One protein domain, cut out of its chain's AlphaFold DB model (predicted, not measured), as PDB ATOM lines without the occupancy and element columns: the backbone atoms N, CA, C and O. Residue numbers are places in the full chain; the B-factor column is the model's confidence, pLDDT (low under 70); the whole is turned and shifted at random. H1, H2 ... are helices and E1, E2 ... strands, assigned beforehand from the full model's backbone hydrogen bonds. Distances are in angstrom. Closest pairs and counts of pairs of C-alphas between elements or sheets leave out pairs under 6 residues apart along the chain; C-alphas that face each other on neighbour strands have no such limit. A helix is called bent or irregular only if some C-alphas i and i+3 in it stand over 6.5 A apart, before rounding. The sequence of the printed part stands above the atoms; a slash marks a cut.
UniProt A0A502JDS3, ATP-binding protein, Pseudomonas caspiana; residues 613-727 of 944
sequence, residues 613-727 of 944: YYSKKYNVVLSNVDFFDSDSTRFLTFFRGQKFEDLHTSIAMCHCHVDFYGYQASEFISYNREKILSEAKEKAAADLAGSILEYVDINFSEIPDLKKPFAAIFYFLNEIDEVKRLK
ATOM      1  N   TYR A 613     -40.357 -53.436   0.233       93.81
ATOM      2  CA  TYR A 613     -39.356 -52.384   0.265       93.81
ATOM      3  C   TYR A 613     -38.439 -52.590   1.469       93.81
ATOM      4  O   TYR A 613     -38.911 -52.865   2.568       93.81
ATOM      5  N   TYR A 614     -37.130 -52.453   1.276       94.62
ATOM      6  CA  TYR A 614     -36.150 -52.595   2.346       94.62
ATOM      7  C   TYR A 614     -35.461 -51.261   2.626       94.62
ATOM      8  O   TYR A 614     -34.672 -50.783   1.808       94.62
ATOM      9  N   SER A 615     -35.702 -50.699   3.813       95.50
ATOM     10  CA  SER A 615     -34.912 -49.579   4.316       95.50
ATOM     11  C   SER A 615     -33.587 -50.101   4.866       95.50
ATOM     12  O   SER A 615     -33.524 -50.714   5.937       95.50
ATOM     13  N   LYS A 616     -32.493 -49.817   4.153       92.25
ATOM     14  CA  LYS A 616     -31.138 -50.154   4.615       92.25
ATOM     15  C   LYS A 616     -30.731 -49.336   5.842       92.25
ATOM     16  O   LYS A 616     -29.965 -49.827   6.668       92.25
ATOM     17  N   LYS A 617     -31.223 -48.097   5.957       93.12
ATOM     18  CA  LYS A 617     -30.906 -47.194   7.071       93.12
ATOM     19  C   LYS A 617     -31.435 -47.743   8.395       93.12
ATOM     20  O   LYS A 617     -30.689 -47.771   9.370       93.12
ATOM     21  N   TYR A 618     -32.687 -48.200   8.408       93.81
ATOM     22  CA  TYR A 618     -33.347 -48.697   9.619       93.81
ATOM     23  C   TYR A 618     -33.300 -50.230   9.748       93.81
ATOM     24  O   TYR A 618     -33.608 -50.761  10.809       93.81
ATOM     25  N   ASN A 619     -32.853 -50.953   8.710       94.38
ATOM     26  CA  ASN A 619     -32.915 -52.419   8.619       94.38
ATOM     27  C   ASN A 619     -34.345 -52.926   8.877       94.38
ATOM     28  O   ASN A 619     -34.591 -53.758   9.757       94.38
ATOM     29  N   VAL A 620     -35.285 -52.386   8.106       95.62
ATOM     30  CA  VAL A 620     -36.715 -52.693   8.181       95.62
ATOM     31  C   VAL A 620     -37.216 -53.049   6.789       95.62
ATOM     32  O   VAL A 620     -36.897 -52.366   5.814       95.62
ATOM     33  N   VAL A 621     -38.003 -54.117   6.697       94.62
ATOM     34  CA  VAL A 621     -38.731 -54.481   5.482       94.62
ATOM     35  C   VAL A 621     -40.184 -54.052   5.643       94.62
ATOM     36  O   VAL A 621     -40.836 -54.404   6.622       94.62
ATOM     37  N   LEU A 622     -40.690 -53.300   4.673       94.50
ATOM     38  CA  LEU A 622     -42.091 -52.921   4.557       94.50
ATOM     39  C   LEU A 622     -42.737 -53.730   3.434       94.50
ATOM     40  O   LEU A 622     -42.139 -53.895   2.369       94.50
ATOM     41  N   SER A 623     -43.961 -54.199   3.640       91.88
ATOM     42  CA  SER A 623     -44.801 -54.765   2.578       91.88
ATOM     43  C   SER A 623     -46.243 -54.297   2.738       91.88
ATOM     44  O   SER A 623     -46.625 -53.824   3.810       91.88
ATOM     45  N   ASN A 624     -47.040 -54.372   1.670       90.06
ATOM     46  CA  ASN A 624     -48.417 -53.851   1.645       90.06
ATOM     47  C   ASN A 624     -48.531 -52.410   2.141       90.06
ATOM     48  O   ASN A 624     -49.446 -52.081   2.894       90.06
ATOM     49  N   VAL A 625     -47.580 -51.559   1.749       92.06
ATOM     50  CA  VAL A 625     -47.654 -50.137   2.076       92.06
ATOM     51  C   VAL A 625     -48.830 -49.542   1.321       92.06
ATOM     52  O   VAL A 625     -48.822 -49.469   0.092       92.06
ATOM     53  N   ASP A 626     -49.835 -49.115   2.072       92.06
ATOM     54  CA  ASP A 626     -51.005 -48.451   1.541       92.06
ATOM     55  C   ASP A 626     -51.296 -47.146   2.280       92.06
ATOM     56  O   ASP A 626     -51.046 -47.019   3.481       92.06
ATOM     57  N   PHE A 627     -51.850 -46.179   1.554       93.19
ATOM     58  CA  PHE A 627     -52.264 -44.893   2.091       93.19
ATOM     59  C   PHE A 627     -53.755 -44.676   1.850       93.19
ATOM     60  O   PHE A 627     -54.230 -44.732   0.712       93.19
ATOM     61  N   PHE A 628     -54.491 -44.417   2.927       91.38
ATOM     62  CA  PHE A 628     -55.940 -44.241   2.909       91.38
ATOM     63  C   PHE A 628     -56.408 -43.345   4.052       91.38
ATOM     64  O   PHE A 628     -55.678 -43.085   5.002       91.38
ATOM     65  N   ASP A 629     -57.650 -42.891   3.955       89.06
ATOM     66  CA  ASP A 629     -58.255 -41.933   4.873       89.06
ATOM     67  C   ASP A 629     -58.607 -42.567   6.236       89.06
ATOM     68  O   ASP A 629     -59.713 -43.073   6.436       89.06
ATOM     69  N   SER A 630     -57.649 -42.579   7.169       87.56
ATOM     70  CA  SER A 630     -57.851 -43.044   8.550       87.56
ATOM     71  C   SER A 630     -57.027 -42.259   9.573       87.56
ATOM     72  O   SER A 630     -55.853 -41.964   9.346       87.56
ATOM     73  N   ASP A 631     -57.634 -41.983  10.733       82.00
ATOM     74  CA  ASP A 631     -56.989 -41.310  11.874       82.00
ATOM     75  C   ASP A 631     -55.965 -42.189  12.600       82.00
ATOM     76  O   ASP A 631     -55.036 -41.692  13.232       82.00
ATOM     77  N   SER A 632     -56.133 -43.508  12.524       80.19
ATOM     78  CA  SER A 632     -55.184 -44.467  13.079       80.19
ATOM     79  C   SER A 632     -55.309 -45.799  12.358       80.19
ATOM     80  O   SER A 632     -56.398 -46.209  11.946       80.19
ATOM     81  N   THR A 633     -54.196 -46.496  12.200       77.81
ATOM     82  CA  THR A 633     -54.174 -47.852  11.659       77.81
ATOM     83  C   THR A 633     -53.412 -48.762  12.611       77.81
ATOM     84  O   THR A 633     -52.556 -48.329  13.384       77.81
ATOM     85  N   ARG A 634     -53.755 -50.051  12.586       75.75
ATOM     86  CA  ARG A 634     -52.940 -51.081  13.230       75.75
ATOM     87  C   ARG A 634     -51.977 -51.635  12.195       75.75
ATOM     88  O   ARG A 634     -52.398 -51.966  11.090       75.75
ATOM     89  N   PHE A 635     -50.712 -51.742  12.566       86.38
ATOM     90  CA  PHE A 635     -49.672 -52.343  11.739       86.38
ATOM     91  C   PHE A 635     -49.574 -53.835  12.044       86.38
ATOM     92  O   PHE A 635     -49.750 -54.247  13.193       86.38
ATOM     93  N   LEU A 636     -49.293 -54.647  11.024       88.38
ATOM     94  CA  LEU A 636     -48.870 -56.026  11.258       88.38
ATOM     95  C   LEU A 636     -47.361 -56.038  11.469       88.38
ATOM     96  O   LEU A 636     -46.605 -55.642  10.585       88.38
ATOM     97  N   THR A 637     -46.945 -56.471  12.650       92.38
ATOM     98  CA  THR A 637     -45.568 -56.358  13.123       92.38
ATOM     99  C   THR A 637     -44.894 -57.717  13.205       92.38
ATOM    100  O   THR A 637     -45.417 -58.656  13.810       92.38
ATOM    101  N   PHE A 638     -43.715 -57.805  12.598       91.62
ATOM    102  CA  PHE A 638     -42.895 -59.003  12.510       91.62
ATOM    103  C   PHE A 638     -41.456 -58.702  12.936       91.62
ATOM    104  O   PHE A 638     -40.955 -57.590  12.773       91.62
ATOM    105  N   PHE A 639     -40.792 -59.692  13.513       91.62
ATOM    106  CA  PHE A 639     -39.371 -59.675  13.814       91.62
ATOM    107  C   PHE A 639     -38.726 -60.894  13.159       91.62
ATOM    108  O   PHE A 639     -38.849 -62.015  13.651       91.62
ATOM    109  N   ARG A 640     -38.064 -60.679  12.023       89.44
ATOM    110  CA  ARG A 640     -37.450 -61.714  11.179       89.44
ATOM    111  C   ARG A 640     -38.445 -62.806  10.780       89.44
ATOM    112  O   ARG A 640     -38.170 -63.998  10.930       89.44
ATOM    113  N   GLY A 641     -39.618 -62.389  10.310       86.06
ATOM    114  CA  GLY A 641     -40.727 -63.266   9.936       86.06
ATOM    115  C   GLY A 641     -41.577 -63.766  11.110       86.06
ATOM    116  O   GLY A 641     -42.602 -64.407  10.891       86.06
ATOM    117  N   GLN A 642     -41.214 -63.464  12.361       85.88
ATOM    118  CA  GLN A 642     -42.019 -63.829  13.526       85.88
ATOM    119  C   GLN A 642     -42.999 -62.718  13.902       85.88
ATOM    120  O   GLN A 642     -42.583 -61.643  14.322       85.88
ATOM    121  N   LYS A 643     -44.306 -62.989  13.820       87.38
ATOM    122  CA  LYS A 643     -45.342 -62.040  14.250       87.38
ATOM    123  C   LYS A 643     -45.255 -61.766  15.756       87.38
ATOM    124  O   LYS A 643     -45.156 -62.707  16.544       87.38
ATOM    125  N   PHE A 644     -45.359 -60.497  16.138       89.12
ATOM    126  CA  PHE A 644     -45.492 -60.054  17.527       89.12
ATOM    127  C   PHE A 644     -46.538 -58.936  17.638       89.12
ATOM    128  O   PHE A 644     -46.911 -58.328  16.636       89.12
ATOM    129  N   GLU A 645     -47.016 -58.673  18.849       84.88
ATOM    130  CA  GLU A 645     -48.029 -57.672  19.190       84.88
ATOM    131  C   GLU A 645     -47.455 -56.620  20.172       84.88
ATOM    132  O   GLU A 645     -46.260 -56.590  20.464       84.88
ATOM    133  N   ASP A 646     -48.296 -55.721  20.688       84.38
ATOM    134  CA  ASP A 646     -47.947 -54.684  21.681       84.38
ATOM    135  C   ASP A 646     -47.078 -53.500  21.191       84.38
ATOM    136  O   ASP A 646     -46.722 -52.629  22.002       84.38
ATOM    137  N   LEU A 647     -46.777 -53.398  19.887       86.69
ATOM    138  CA  LEU A 647     -46.271 -52.161  19.275       86.69
ATOM    139  C   LEU A 647     -47.449 -51.232  18.947       86.69
ATOM    140  O   LEU A 647     -47.997 -51.228  17.846       86.69
ATOM    141  N   HIS A 648     -47.876 -50.456  19.941       77.06
ATOM    142  CA  HIS A 648     -48.972 -49.501  19.795       77.06
ATOM    143  C   HIS A 648     -48.486 -48.200  19.148       77.06
ATOM    144  O   HIS A 648     -48.297 -47.191  19.822       77.06
ATOM    145  N   THR A 649     -48.283 -48.222  17.832       74.94
ATOM    146  CA  THR A 649     -47.999 -47.020  17.040       74.94
ATOM    147  C   THR A 649     -49.247 -46.600  16.288       74.94
ATOM    148  O   THR A 649     -49.674 -47.281  15.358       74.94
ATOM    149  N   SER A 650     -49.842 -45.479  16.690       71.06
ATOM    150  CA  SER A 650     -50.927 -44.864  15.929       71.06
ATOM    151  C   SER A 650     -50.319 -43.953  14.876       71.06
ATOM    152  O   SER A 650     -49.956 -42.820  15.184       71.06
ATOM    153  N   ILE A 651     -50.201 -44.447  13.645       83.75
ATOM    154  CA  ILE A 651     -49.805 -43.613  12.514       83.75
ATOM    155  C   ILE A 651     -51.027 -43.385  11.624       83.75
ATOM    156  O   ILE A 651     -51.682 -44.333  11.193       83.75
ATOM    157  N   ALA A 652     -51.358 -42.117  11.391       86.88
ATOM    158  CA  ALA A 652     -52.460 -41.733  10.520       86.88
ATOM    159  C   ALA A 652     -52.098 -41.949   9.042       86.88
ATOM    160  O   ALA A 652     -50.927 -41.913   8.658       86.88
ATOM    161  N   MET A 653     -53.122 -42.108   8.204       89.69
ATOM    162  CA  MET A 653     -53.035 -42.120   6.737       89.69
ATOM    163  C   MET A 653     -52.251 -43.259   6.076       89.69
ATOM    164  O   MET A 653     -52.177 -43.289   4.850       89.69
ATOM    165  N   CYS A 654     -51.664 -44.188   6.831       91.44
ATOM    166  CA  CYS A 654     -50.833 -45.260   6.286       91.44
ATOM    167  C   CYS A 654     -51.102 -46.587   6.989       91.44
ATOM    168  O   CYS A 654     -51.279 -46.614   8.200       91.44
ATOM    169  N   HIS A 655     -51.076 -47.687   6.247       90.00
ATOM    170  CA  HIS A 655     -51.022 -49.049   6.763       90.00
ATOM    171  C   HIS A 655     -49.910 -49.802   6.047       90.00
ATOM    172  O   HIS A 655     -49.720 -49.631   4.846       90.00
ATOM    173  N   CYS A 656     -49.197 -50.655   6.768       91.31
ATOM    174  CA  CYS A 656     -48.294 -51.613   6.156       91.31
ATOM    175  C   CYS A 656     -48.065 -52.809   7.078       91.31
ATOM    176  O   CYS A 656     -48.404 -52.801   8.269       91.31
ATOM    177  N   HIS A 657     -47.445 -53.837   6.516       91.81
ATOM    178  CA  HIS A 657     -46.763 -54.866   7.278       91.81
ATOM    179  C   HIS A 657     -45.309 -54.426   7.458       91.81
ATOM    180  O   HIS A 657     -44.691 -53.901   6.527       91.81
ATOM    181  N   VAL A 658     -44.769 -54.616   8.656       93.44
ATOM    182  CA  VAL A 658     -43.397 -54.243   9.003       93.44
ATOM    183  C   VAL A 658     -42.664 -55.443   9.575       93.44
ATOM    184  O   VAL A 658     -43.156 -56.082  10.500       93.44
ATOM    185  N   ASP A 659     -41.476 -55.718   9.048       93.56
ATOM    186  CA  ASP A 659     -40.573 -56.738   9.564       93.56
ATOM    187  C   ASP A 659     -39.225 -56.130   9.975       93.56
ATOM    188  O   ASP A 659     -38.509 -55.531   9.163       93.56
ATOM    189  N   PHE A 660     -38.893 -56.256  11.259       94.31
ATOM    190  CA  PHE A 660     -37.706 -55.671  11.871       94.31
ATOM    191  C   PHE A 660     -36.520 -56.634  11.824       94.31
ATOM    192  O   PHE A 660     -36.583 -57.764  12.308       94.31
ATOM    193  N   TYR A 661     -35.391 -56.138  11.320       92.31
ATOM    194  CA  TYR A 661     -34.160 -56.911  11.164       92.31
ATOM    195  C   TYR A 661     -32.968 -56.328  11.937       92.31
ATOM    196  O   TYR A 661     -32.056 -57.072  12.302       92.31
ATOM    197  N   GLY A 662     -32.991 -55.023  12.234       88.31
ATOM    198  CA  GLY A 662     -31.877 -54.262  12.818       88.31
ATOM    199  C   GLY A 662     -31.594 -54.455  14.310       88.31
ATOM    200  O   GLY A 662     -30.835 -53.671  14.877       88.31
ATOM    201  N   TYR A 663     -32.201 -55.450  14.961       89.56
ATOM    202  CA  TYR A 663     -32.131 -55.616  16.413       89.56
ATOM    203  C   TYR A 663     -31.534 -56.960  16.836       89.56
ATOM    204  O   TYR A 663     -31.695 -57.985  16.167       89.56
ATOM    205  N   GLN A 664     -30.880 -56.976  18.001       85.06
ATOM    206  CA  GLN A 664     -30.571 -58.222  18.698       85.06
ATOM    207  C   GLN A 664     -31.839 -58.759  19.365       85.06
ATOM    208  O   GLN A 664     -32.570 -58.018  20.016       85.06
ATOM    209  N   ALA A 665     -32.092 -60.064  19.245       84.56
ATOM    210  CA  ALA A 665     -33.332 -60.664  19.737       84.56
ATOM    211  C   ALA A 665     -33.547 -60.457  21.253       84.56
ATOM    212  O   ALA A 665     -34.672 -60.195  21.663       84.56
ATOM    213  N   SER A 666     -32.485 -60.499  22.077       81.94
ATOM    214  CA  SER A 666     -32.561 -60.239  23.536       81.94
ATOM    215  C   SER A 666     -32.955 -58.816  23.904       81.94
ATOM    216  O   SER A 666     -33.335 -58.584  25.045       81.94
ATOM    217  N   GLU A 667     -32.790 -57.872  22.984       86.88
ATOM    218  CA  GLU A 667     -33.018 -56.444  23.218       86.88
ATOM    219  C   GLU A 667     -34.310 -55.962  22.556       86.88
ATOM    220  O   GLU A 667     -34.676 -54.802  22.707       86.88
ATOM    221  N   PHE A 668     -35.011 -56.842  21.834       89.94
ATOM    222  CA  PHE A 668     -36.209 -56.491  21.081       89.94
ATOM    223  C   PHE A 668     -37.432 -57.286  21.516       89.94
ATOM    224  O   PHE A 668     -38.466 -56.696  21.813       89.94
ATOM    225  N   ILE A 669     -37.330 -58.614  21.584       88.19
ATOM    226  CA  ILE A 669     -38.471 -59.492  21.856       88.19
ATOM    227  C   ILE A 669     -38.363 -60.083  23.261       88.19
ATOM    228  O   ILE A 669     -37.268 -60.341  23.760       88.19
ATOM    229  N   SER A 670     -39.497 -60.287  23.925       85.00
ATOM    230  CA  SER A 670     -39.522 -60.895  25.256       85.00
ATOM    231  C   SER A 670     -39.382 -62.425  25.182       85.00
ATOM    232  O   SER A 670     -39.468 -63.022  24.108       85.00
ATOM    233  N   TYR A 671     -39.214 -63.090  26.334       74.81
ATOM    234  CA  TYR A 671     -39.250 -64.561  26.405       74.81
ATOM    235  C   TYR A 671     -40.552 -65.141  25.839       74.81
ATOM    236  O   TYR A 671     -40.530 -66.210  25.229       74.81
ATOM    237  N   ASN A 672     -41.665 -64.423  26.017       75.94
ATOM    238  CA  ASN A 672     -42.843 -64.618  25.190       75.94
ATOM    239  C   ASN A 672     -42.598 -63.876  23.868       75.94
ATOM    240  O   ASN A 672     -42.688 -62.646  23.792       75.94
ATOM    241  N   ARG A 673     -42.290 -64.639  22.822       76.69
ATOM    242  CA  ARG A 673     -41.946 -64.091  21.511       76.69
ATOM    243  C   ARG A 673     -43.117 -63.414  20.779       76.69
ATOM    244  O   ARG A 673     -42.951 -62.973  19.652       76.69
ATOM    245  N   GLU A 674     -44.293 -63.325  21.393       80.00
ATOM    246  CA  GLU A 674     -45.420 -62.534  20.891       80.00
ATOM    247  C   GLU A 674     -45.360 -61.079  21.359       80.00
ATOM    248  O   GLU A 674     -46.175 -60.274  20.930       80.00
ATOM    249  N   LYS A 675     -44.414 -60.719  22.235       86.81
ATOM    250  CA  LYS A 675     -44.335 -59.376  22.817       86.81
ATOM    251  C   LYS A 675     -42.984 -58.729  22.588       86.81
ATOM    252  O   LYS A 675     -41.941 -59.333  22.842       86.81
ATOM    253  N   ILE A 676     -43.022 -57.465  22.191       91.00
ATOM    254  CA  ILE A 676     -41.859 -56.577  22.169       91.00
ATOM    255  C   ILE A 676     -41.522 -56.087  23.590       91.00
ATOM    256  O   ILE A 676     -42.415 -55.835  24.406       91.00
ATOM    257  N   LEU A 677     -40.230 -55.941  23.889       90.44
ATOM    258  CA  LEU A 677     -39.737 -55.354  25.135       90.44
ATOM    259  C   LEU A 677     -40.122 -53.875  25.232       90.44
ATOM    260  O   LEU A 677     -40.081 -53.143  24.242       90.44
ATOM    261  N   SER A 678     -40.485 -53.424  26.432       89.19
ATOM    262  CA  SER A 678     -40.968 -52.055  26.664       89.19
ATOM    263  C   SER A 678     -39.936 -51.005  26.258       89.19
ATOM    264  O   SER A 678     -40.294 -49.986  25.673       89.19
ATOM    265  N   GLU A 679     -38.661 -51.292  26.504       89.50
ATOM    266  CA  GLU A 679     -37.511 -50.445  26.194       89.50
ATOM    267  C   GLU A 679     -37.268 -50.311  24.680       89.50
ATOM    268  O   GLU A 679     -36.686 -49.327  24.232       89.50
ATOM    269  N   ALA A 680     -37.731 -51.278  23.876       91.50
ATOM    270  CA  ALA A 680     -37.554 -51.284  22.424       91.50
ATOM    271  C   ALA A 680     -38.684 -50.566  21.665       91.50
ATOM    272  O   ALA A 680     -38.487 -50.167  20.517       91.50
ATOM    273  N   LYS A 681     -39.859 -50.382  22.288       91.94
ATOM    274  CA  LYS A 681     -41.077 -49.873  21.626       91.94
ATOM    275  C   LYS A 681     -40.899 -48.501  20.983       91.94
ATOM    276  O   LYS A 681     -41.276 -48.322  19.830       91.94
ATOM    277  N   GLU A 682     -40.332 -47.546  21.718       90.50
ATOM    278  CA  GLU A 682     -40.168 -46.164  21.246       90.50
ATOM    279  C   GLU A 682     -39.255 -46.100  20.016       90.50
ATOM    280  O   GLU A 682     -39.592 -45.484  19.004       90.50
ATOM    281  N   LYS A 683     -38.131 -46.819  20.064       92.94
ATOM    282  CA  LYS A 683     -37.189 -46.882  18.946       92.94
ATOM    283  C   LYS A 683     -37.782 -47.616  17.738       92.94
ATOM    284  O   LYS A 683     -37.657 -47.127  16.621       92.94
ATOM    285  N   ALA A 684     -38.474 -48.737  17.953       93.94
ATOM    286  CA  ALA A 684     -39.130 -49.490  16.881       93.94
ATOM    287  C   ALA A 684     -40.195 -48.651  16.156       93.94
ATOM    288  O   ALA A 684     -40.303 -48.700  14.931       93.94
ATOM    289  N   ALA A 685     -40.951 -47.845  16.908       92.12
ATOM    290  CA  ALA A 685     -41.921 -46.905  16.362       92.12
ATOM    291  C   ALA A 685     -41.266 -45.836  15.477       92.12
ATOM    292  O   ALA A 685     -41.734 -45.579  14.366       92.12
ATOM    293  N   ALA A 686     -40.167 -45.245  15.954       92.06
ATOM    294  CA  ALA A 686     -39.406 -44.256  15.199       92.06
ATOM    295  C   ALA A 686     -38.792 -44.857  13.921       92.06
ATOM    296  O   ALA A 686     -38.865 -44.241  12.858       92.06
ATOM    297  N   ASP A 687     -38.247 -46.074  13.999       94.94
ATOM    298  CA  ASP A 687     -37.676 -46.781  12.849       94.94
ATOM    299  C   ASP A 687     -38.747 -47.137  11.803       94.94
ATOM    300  O   ASP A 687     -38.498 -47.006  10.602       94.94
ATOM    301  N   LEU A 688     -39.955 -47.530  12.232       94.38
ATOM    302  CA  LEU A 688     -41.103 -47.749  11.343       94.38
ATOM    303  C   LEU A 688     -41.489 -46.460  10.609       94.38
ATOM    304  O   LEU A 688     -41.524 -46.445   9.376       94.38
ATOM    305  N   ALA A 689     -41.739 -45.374  11.346       92.88
ATOM    306  CA  ALA A 689     -42.111 -44.089  10.757       92.88
ATOM    307  C   ALA A 689     -41.025 -43.581   9.793       92.88
ATOM    308  O   ALA A 689     -41.323 -43.204   8.658       92.88
ATOM    309  N   GLY A 690     -39.756 -43.668  10.203       94.75
ATOM    310  CA  GLY A 690     -38.605 -43.317   9.378       94.75
ATOM    311  C   GLY A 690     -38.498 -44.148   8.097       94.75
ATOM    312  O   GLY A 690     -38.164 -43.601   7.046       94.75
ATOM    313  N   SER A 691     -38.809 -45.444   8.161       96.06
ATOM    314  CA  SER A 691     -38.782 -46.337   6.994       96.06
ATOM    315  C   SER A 691     -39.893 -46.019   5.997       96.06
ATOM    316  O   SER A 691     -39.660 -46.057   4.790       96.06
ATOM    317  N   ILE A 692     -41.094 -45.678   6.477       95.19
ATOM    318  CA  ILE A 692     -42.202 -45.282   5.598       95.19
ATOM    319  C   ILE A 692     -41.915 -43.904   4.975       95.19
ATOM    320  O   ILE A 692     -42.182 -43.718   3.791       95.19
ATOM    321  N   LEU A 693     -41.315 -42.954   5.707       95.50
ATOM    322  CA  LEU A 693     -40.863 -41.675   5.130       95.50
ATOM    323  C   LEU A 693     -39.877 -41.893   3.972       95.50
ATOM    324  O   LEU A 693     -40.044 -41.305   2.904       95.50
ATOM    325  N   GLU A 694     -38.895 -42.781   4.160       95.88
ATOM    326  CA  GLU A 694     -37.938 -43.160   3.111       95.88
ATOM    327  C   GLU A 694     -38.644 -43.810   1.908       95.88
ATOM    328  O   GLU A 694     -38.362 -43.460   0.760       95.88
ATOM    329  N   TYR A 695     -39.612 -44.701   2.160       95.56
ATOM    330  CA  TYR A 695     -40.432 -45.318   1.116       95.56
ATOM    331  C   TYR A 695     -41.193 -44.276   0.291       95.56
ATOM    332  O   TYR A 695     -41.166 -44.336  -0.940       95.56
ATOM    333  N   VAL A 696     -41.850 -43.318   0.955       95.31
ATOM    334  CA  VAL A 696     -42.582 -42.233   0.289       95.31
ATOM    335  C   VAL A 696     -41.622 -41.394  -0.546       95.31
ATOM    336  O   VAL A 696     -41.924 -41.114  -1.699       95.31
ATOM    337  N   ASP A 697     -40.447 -41.043  -0.024       93.81
ATOM    338  CA  ASP A 697     -39.474 -40.226  -0.754       93.81
ATOM    339  C   ASP A 697     -38.946 -40.863  -2.039       93.81
ATOM    340  O   ASP A 697     -38.666 -40.146  -3.002       93.81
ATOM    341  N   ILE A 698     -38.821 -42.189  -2.057       93.81
ATOM    342  CA  ILE A 698     -38.334 -42.937  -3.217       93.81
ATOM    343  C   ILE A 698     -39.467 -43.218  -4.208       93.81
ATOM    344  O   ILE A 698     -39.268 -43.078  -5.412       93.81
ATOM    345  N   ASN A 699     -40.654 -43.585  -3.716       93.88
ATOM    346  CA  ASN A 699     -41.725 -44.149  -4.542       93.88
ATOM    347  C   ASN A 699     -42.909 -43.191  -4.767       93.88
ATOM    348  O   ASN A 699     -43.915 -43.601  -5.343       93.88
ATOM    349  N   PHE A 700     -42.831 -41.914  -4.358       94.44
ATOM    350  CA  PHE A 700     -43.963 -40.972  -4.451       94.44
ATOM    351  C   PHE A 700     -44.583 -40.886  -5.854       94.44
ATOM    352  O   PHE A 700     -45.798 -40.738  -5.997       94.44
ATOM    353  N   SER A 701     -43.760 -40.971  -6.905       92.12
ATOM    354  CA  SER A 701     -44.222 -40.942  -8.297       92.12
ATOM    355  C   SER A 701     -45.060 -42.160  -8.685       92.12
ATOM    356  O   SER A 701     -45.934 -42.026  -9.541       92.12
ATOM    357  N   GLU A 702     -44.803 -43.310  -8.061       92.38
ATOM    358  CA  GLU A 702     -45.458 -44.596  -8.330       92.38
ATOM    359  C   GLU A 702     -46.743 -44.785  -7.511       92.38
ATOM    360  O   GLU A 702     -47.611 -45.572  -7.889       92.38
ATOM    361  N   ILE A 703     -46.907 -44.030  -6.417       93.00
ATOM    362  CA  ILE A 703     -48.142 -44.026  -5.625       93.00
ATOM    363  C   ILE A 703     -49.311 -43.571  -6.522       93.00
ATOM    364  O   ILE A 703     -49.195 -42.539  -7.186       93.00
ATOM    365  N   PRO A 704     -50.462 -44.275  -6.539       93.75
ATOM    366  CA  PRO A 704     -51.628 -43.853  -7.314       93.75
ATOM    367  C   PRO A 704     -52.073 -42.426  -6.968       93.75
ATOM    368  O   PRO A 704     -52.110 -42.060  -5.794       93.75
ATOM    369  N   ASP A 705     -52.484 -41.628  -7.960       92.06
ATOM    370  CA  ASP A 705     -52.848 -40.214  -7.748       92.06
ATOM    371  C   ASP A 705     -53.941 -40.013  -6.685       92.06
ATOM    372  O   ASP A 705     -53.885 -39.049  -5.925       92.06
ATOM    373  N   LEU A 706     -54.887 -40.954  -6.575       92.19
ATOM    374  CA  LEU A 706     -55.932 -40.954  -5.541       92.19
ATOM    375  C   LEU A 706     -55.379 -41.124  -4.116       92.19
ATOM    376  O   LEU A 706     -56.031 -40.713  -3.162       92.19
ATOM    377  N   LYS A 707     -54.194 -41.727  -3.966       94.00
ATOM    378  CA  LYS A 707     -53.547 -42.022  -2.679       94.00
ATOM    379  C   LYS A 707     -52.447 -41.022  -2.308       94.00
ATOM    380  O   LYS A 707     -52.091 -40.912  -1.135       94.00
ATOM    381  N   LYS A 708     -51.941 -40.245  -3.276       94.88
ATOM    382  CA  LYS A 708     -50.911 -39.211  -3.053       94.88
ATOM    383  C   LYS A 708     -51.268 -38.190  -1.966       94.88
ATOM    384  O   LYS A 708     -50.362 -37.846  -1.212       94.88
ATOM    385  N   PRO A 709     -52.522 -37.710  -1.824       94.50
ATOM    386  CA  PRO A 709     -52.867 -36.805  -0.730       94.50
ATOM    387  C   PRO A 709     -52.640 -37.433   0.650       94.50
ATOM    388  O   PRO A 709     -52.043 -36.797   1.512       94.50
ATOM    389  N   PHE A 710     -53.033 -38.696   0.843       94.44
ATOM    390  CA  PHE A 710     -52.838 -39.414   2.106       94.44
ATOM    391  C   PHE A 710     -51.348 -39.657   2.389       94.44
ATOM    392  O   PHE A 710     -50.888 -39.401   3.499       94.44
ATOM    393  N   ALA A 711     -50.570 -40.058   1.376       94.31
ATOM    394  CA  ALA A 711     -49.118 -40.220   1.499       94.31
ATOM    395  C   ALA A 711     -48.408 -38.897   1.835       94.31
ATOM    396  O   ALA A 711     -47.513 -38.864   2.677       94.31
ATOM    397  N   ALA A 712     -48.836 -37.795   1.215       94.81
ATOM    398  CA  ALA A 712     -48.309 -36.466   1.494       94.81
ATOM    399  C   ALA A 712     -48.649 -36.006   2.923       94.81
ATOM    400  O   ALA A 712     -47.787 -35.451   3.600       94.81
ATOM    401  N   ILE A 713     -49.865 -36.290   3.406       93.25
ATOM    402  CA  ILE A 713     -50.263 -36.011   4.793       93.25
ATOM    403  C   ILE A 713     -49.462 -36.871   5.769       93.25
ATOM    404  O   ILE A 713     -48.944 -36.336   6.743       93.25
ATOM    405  N   PHE A 714     -49.317 -38.175   5.515       93.38
ATOM    406  CA  PHE A 714     -48.455 -39.046   6.317       93.38
ATOM    407  C   PHE A 714     -47.043 -38.453   6.424       93.38
ATOM    408  O   PHE A 714     -46.503 -38.338   7.526       93.38
ATOM    409  N   TYR A 715     -46.470 -38.051   5.282       94.50
ATOM    410  CA  TYR A 715     -45.122 -37.495   5.211       94.50
ATOM    411  C   TYR A 715     -45.017 -36.227   6.050       94.50
ATOM    412  O   TYR A 715     -44.119 -36.090   6.877       94.50
ATOM    413  N   PHE A 716     -45.997 -35.337   5.905       92.06
ATOM    414  CA  PHE A 716     -46.092 -34.149   6.728       92.06
ATOM    415  C   PHE A 716     -46.224 -34.505   8.211       92.06
ATOM    416  O   PHE A 716     -45.548 -33.914   9.029       92.06
ATOM    417  N   LEU A 717     -47.049 -35.454   8.633       89.31
ATOM    418  CA  LEU A 717     -47.231 -35.727  10.065       89.31
ATOM    419  C   LEU A 717     -45.987 -36.306  10.753       89.31
ATOM    420  O   LEU A 717     -45.816 -36.063  11.945       89.31
ATOM    421  N   ASN A 718     -45.133 -37.025  10.019       90.50
ATOM    422  CA  ASN A 718     -44.024 -37.786  10.600       90.50
ATOM    423  C   ASN A 718     -42.629 -37.189  10.329       90.50
ATOM    424  O   ASN A 718     -41.680 -37.562  11.017       90.50
ATOM    425  N   GLU A 719     -42.475 -36.282   9.360       91.50
ATOM    426  CA  GLU A 719     -41.199 -35.602   9.108       91.50
ATOM    427  C   GLU A 719     -40.961 -34.471  10.124       91.50
ATOM    428  O   GLU A 719     -41.818 -33.611  10.343       91.50
ATOM    429  N   ILE A 720     -39.775 -34.481  10.737       85.81
ATOM    430  CA  ILE A 720     -39.384 -33.557  11.813       85.81
ATOM    431  C   ILE A 720     -38.764 -32.282  11.227       85.81
ATOM    432  O   ILE A 720     -38.895 -31.204  11.808       85.81
ATOM    433  N   ASP A 721     -38.090 -32.380  10.078       87.50
ATOM    434  CA  ASP A 721     -37.495 -31.228   9.400       87.50
ATOM    435  C   ASP A 721     -38.579 -30.371   8.722       87.50
ATOM    436  O   ASP A 721     -39.204 -30.804   7.753       87.50
ATOM    437  N   GLU A 722     -38.799 -29.144   9.210       79.31
ATOM    438  CA  GLU A 722     -39.868 -28.253   8.725       79.31
ATOM    439  C   GLU A 722     -39.824 -27.994   7.213       79.31
ATOM    440  O   GLU A 722     -40.873 -27.878   6.574       79.31
ATOM    441  N   VAL A 723     -38.626 -27.915   6.627       83.62
ATOM    442  CA  VAL A 723     -38.463 -27.632   5.198       83.62
ATOM    443  C   VAL A 723     -38.850 -28.858   4.380       83.62
ATOM    444  O   VAL A 723     -39.594 -28.746   3.403       83.62
ATOM    445  N   LYS A 724     -38.388 -30.046   4.784       88.12
ATOM    446  CA  LYS A 724     -38.740 -31.301   4.107       88.12
ATOM    447  C   LYS A 724     -40.209 -31.642   4.271       88.12
ATOM    448  O   LYS A 724     -40.835 -32.073   3.306       88.12
ATOM    449  N   ARG A 725     -40.781 -31.395   5.450       87.69
ATOM    450  CA  ARG A 725     -42.174 -31.700   5.795       87.69
ATOM    451  C   ARG A 725     -43.187 -31.123   4.790       87.69
ATOM    452  O   ARG A 725     -44.242 -31.714   4.574       87.69
ATOM    453  N   LEU A 726     -42.862 -30.004   4.134       88.88
ATOM    454  CA  LEU A 726     -43.708 -29.336   3.132       88.88
ATOM    455  C   LEU A 726     -43.450 -29.773   1.675       88.88
ATOM    456  O   LEU A 726     -44.109 -29.283   0.760       88.88
ATOM    457  N   LYS A 727     -42.543 -30.725   1.426       92.81
ATOM    458  CA  LYS A 727     -42.145 -31.171   0.077       92.81
ATOM    459  C   LYS A 727     -43.322 -31.563  -0.830       92.81
ATOM    460  O   LYS A 727     -43.284 -31.288  -2.028       92.81
TER     461      LYS A 727
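This is residues 613 to 727 of the 944 residues of the protein "ATP-binding protein" of Pseudomonas caspiana (UniProt A0A502JDS3). Look first for a strongly twisted sheet of five strands with one long helix, H2, laid slantwise over one face: two layers, helix on sheet. H3 folds back from the end of H2 and grazes the sheet, while short H1 and H4 lie toward opposite ends. The printed part has 115 residues, with E1 to E5 then H1 to H4, class mixed; the mixed sheet runs E1 E2 E5 E3 E4. It is compact, radius of gyration of the C-alphas 14.1 A, but elongated, 43 by 24 by 21 A.

Start at E2, residues 620 to 627, which bends by 71 degrees at residue 624; it is antiparallel to E5, residues 654 to 660, with N 623 and O 657 at 3.0 A. E3, residues 636 to 639, is parallel to E5, with N 638 and O 658 at 2.8 A. Edge strand E1, residues 613 to 615, makes an antiparallel hairpin with E2 (N 613 and O 622, 2.8 A), and edge strand E4, residues 642 to 644, makes one with E3 (N 639 and O 642, 2.8 A). H2, residues 678 to 699, is over E2 and E5 at a height over the sheet of 8.5 A, and only just slantwise, at 57 degrees to E5 on the local plane. H3, residues 708 to 718, forms a helical hairpin with H2, touching its residues 689 to 696 alone, closest at the C-alphas of Leu 693 and Tyr 715, 6.0 A; they run opposite ways at a steep tilt of 38 degrees. H4, residues 722 to 725, touches H3 only at the corner, C-alphas of Phe 716 and Arg 725 at 4.7 A. H1, residues 665 to 668, is close to H2 but not clearly touching, C-alphas of Phe 668 and Ala 680 at 5.5 A. Every O i to N i+4 pair is within hydrogen-bond range in H3, 16 of 18 in H2; H1 and H4 are too short for one.

Find C-alpha 613 at (-39.356, -52.384, 0.265), where E1 begins. H2 runs 32.2 A from C-alpha 678 at (-40.968, -52.055, 26.664), irregular where C-alphas 679 and 682 are 7.1 A apart. E2 spans 18.4 A, E5 17.7 A, H3 15.4 A; H4 ends at C-alpha 725, (-42.174, -31.700, 5.795).

The C-alphas farthest apart, Tyr 671 and Asp 705, are 44.1 A apart. The printed part has no cut, no link is long, and no printed residue is under 70 in pLDDT.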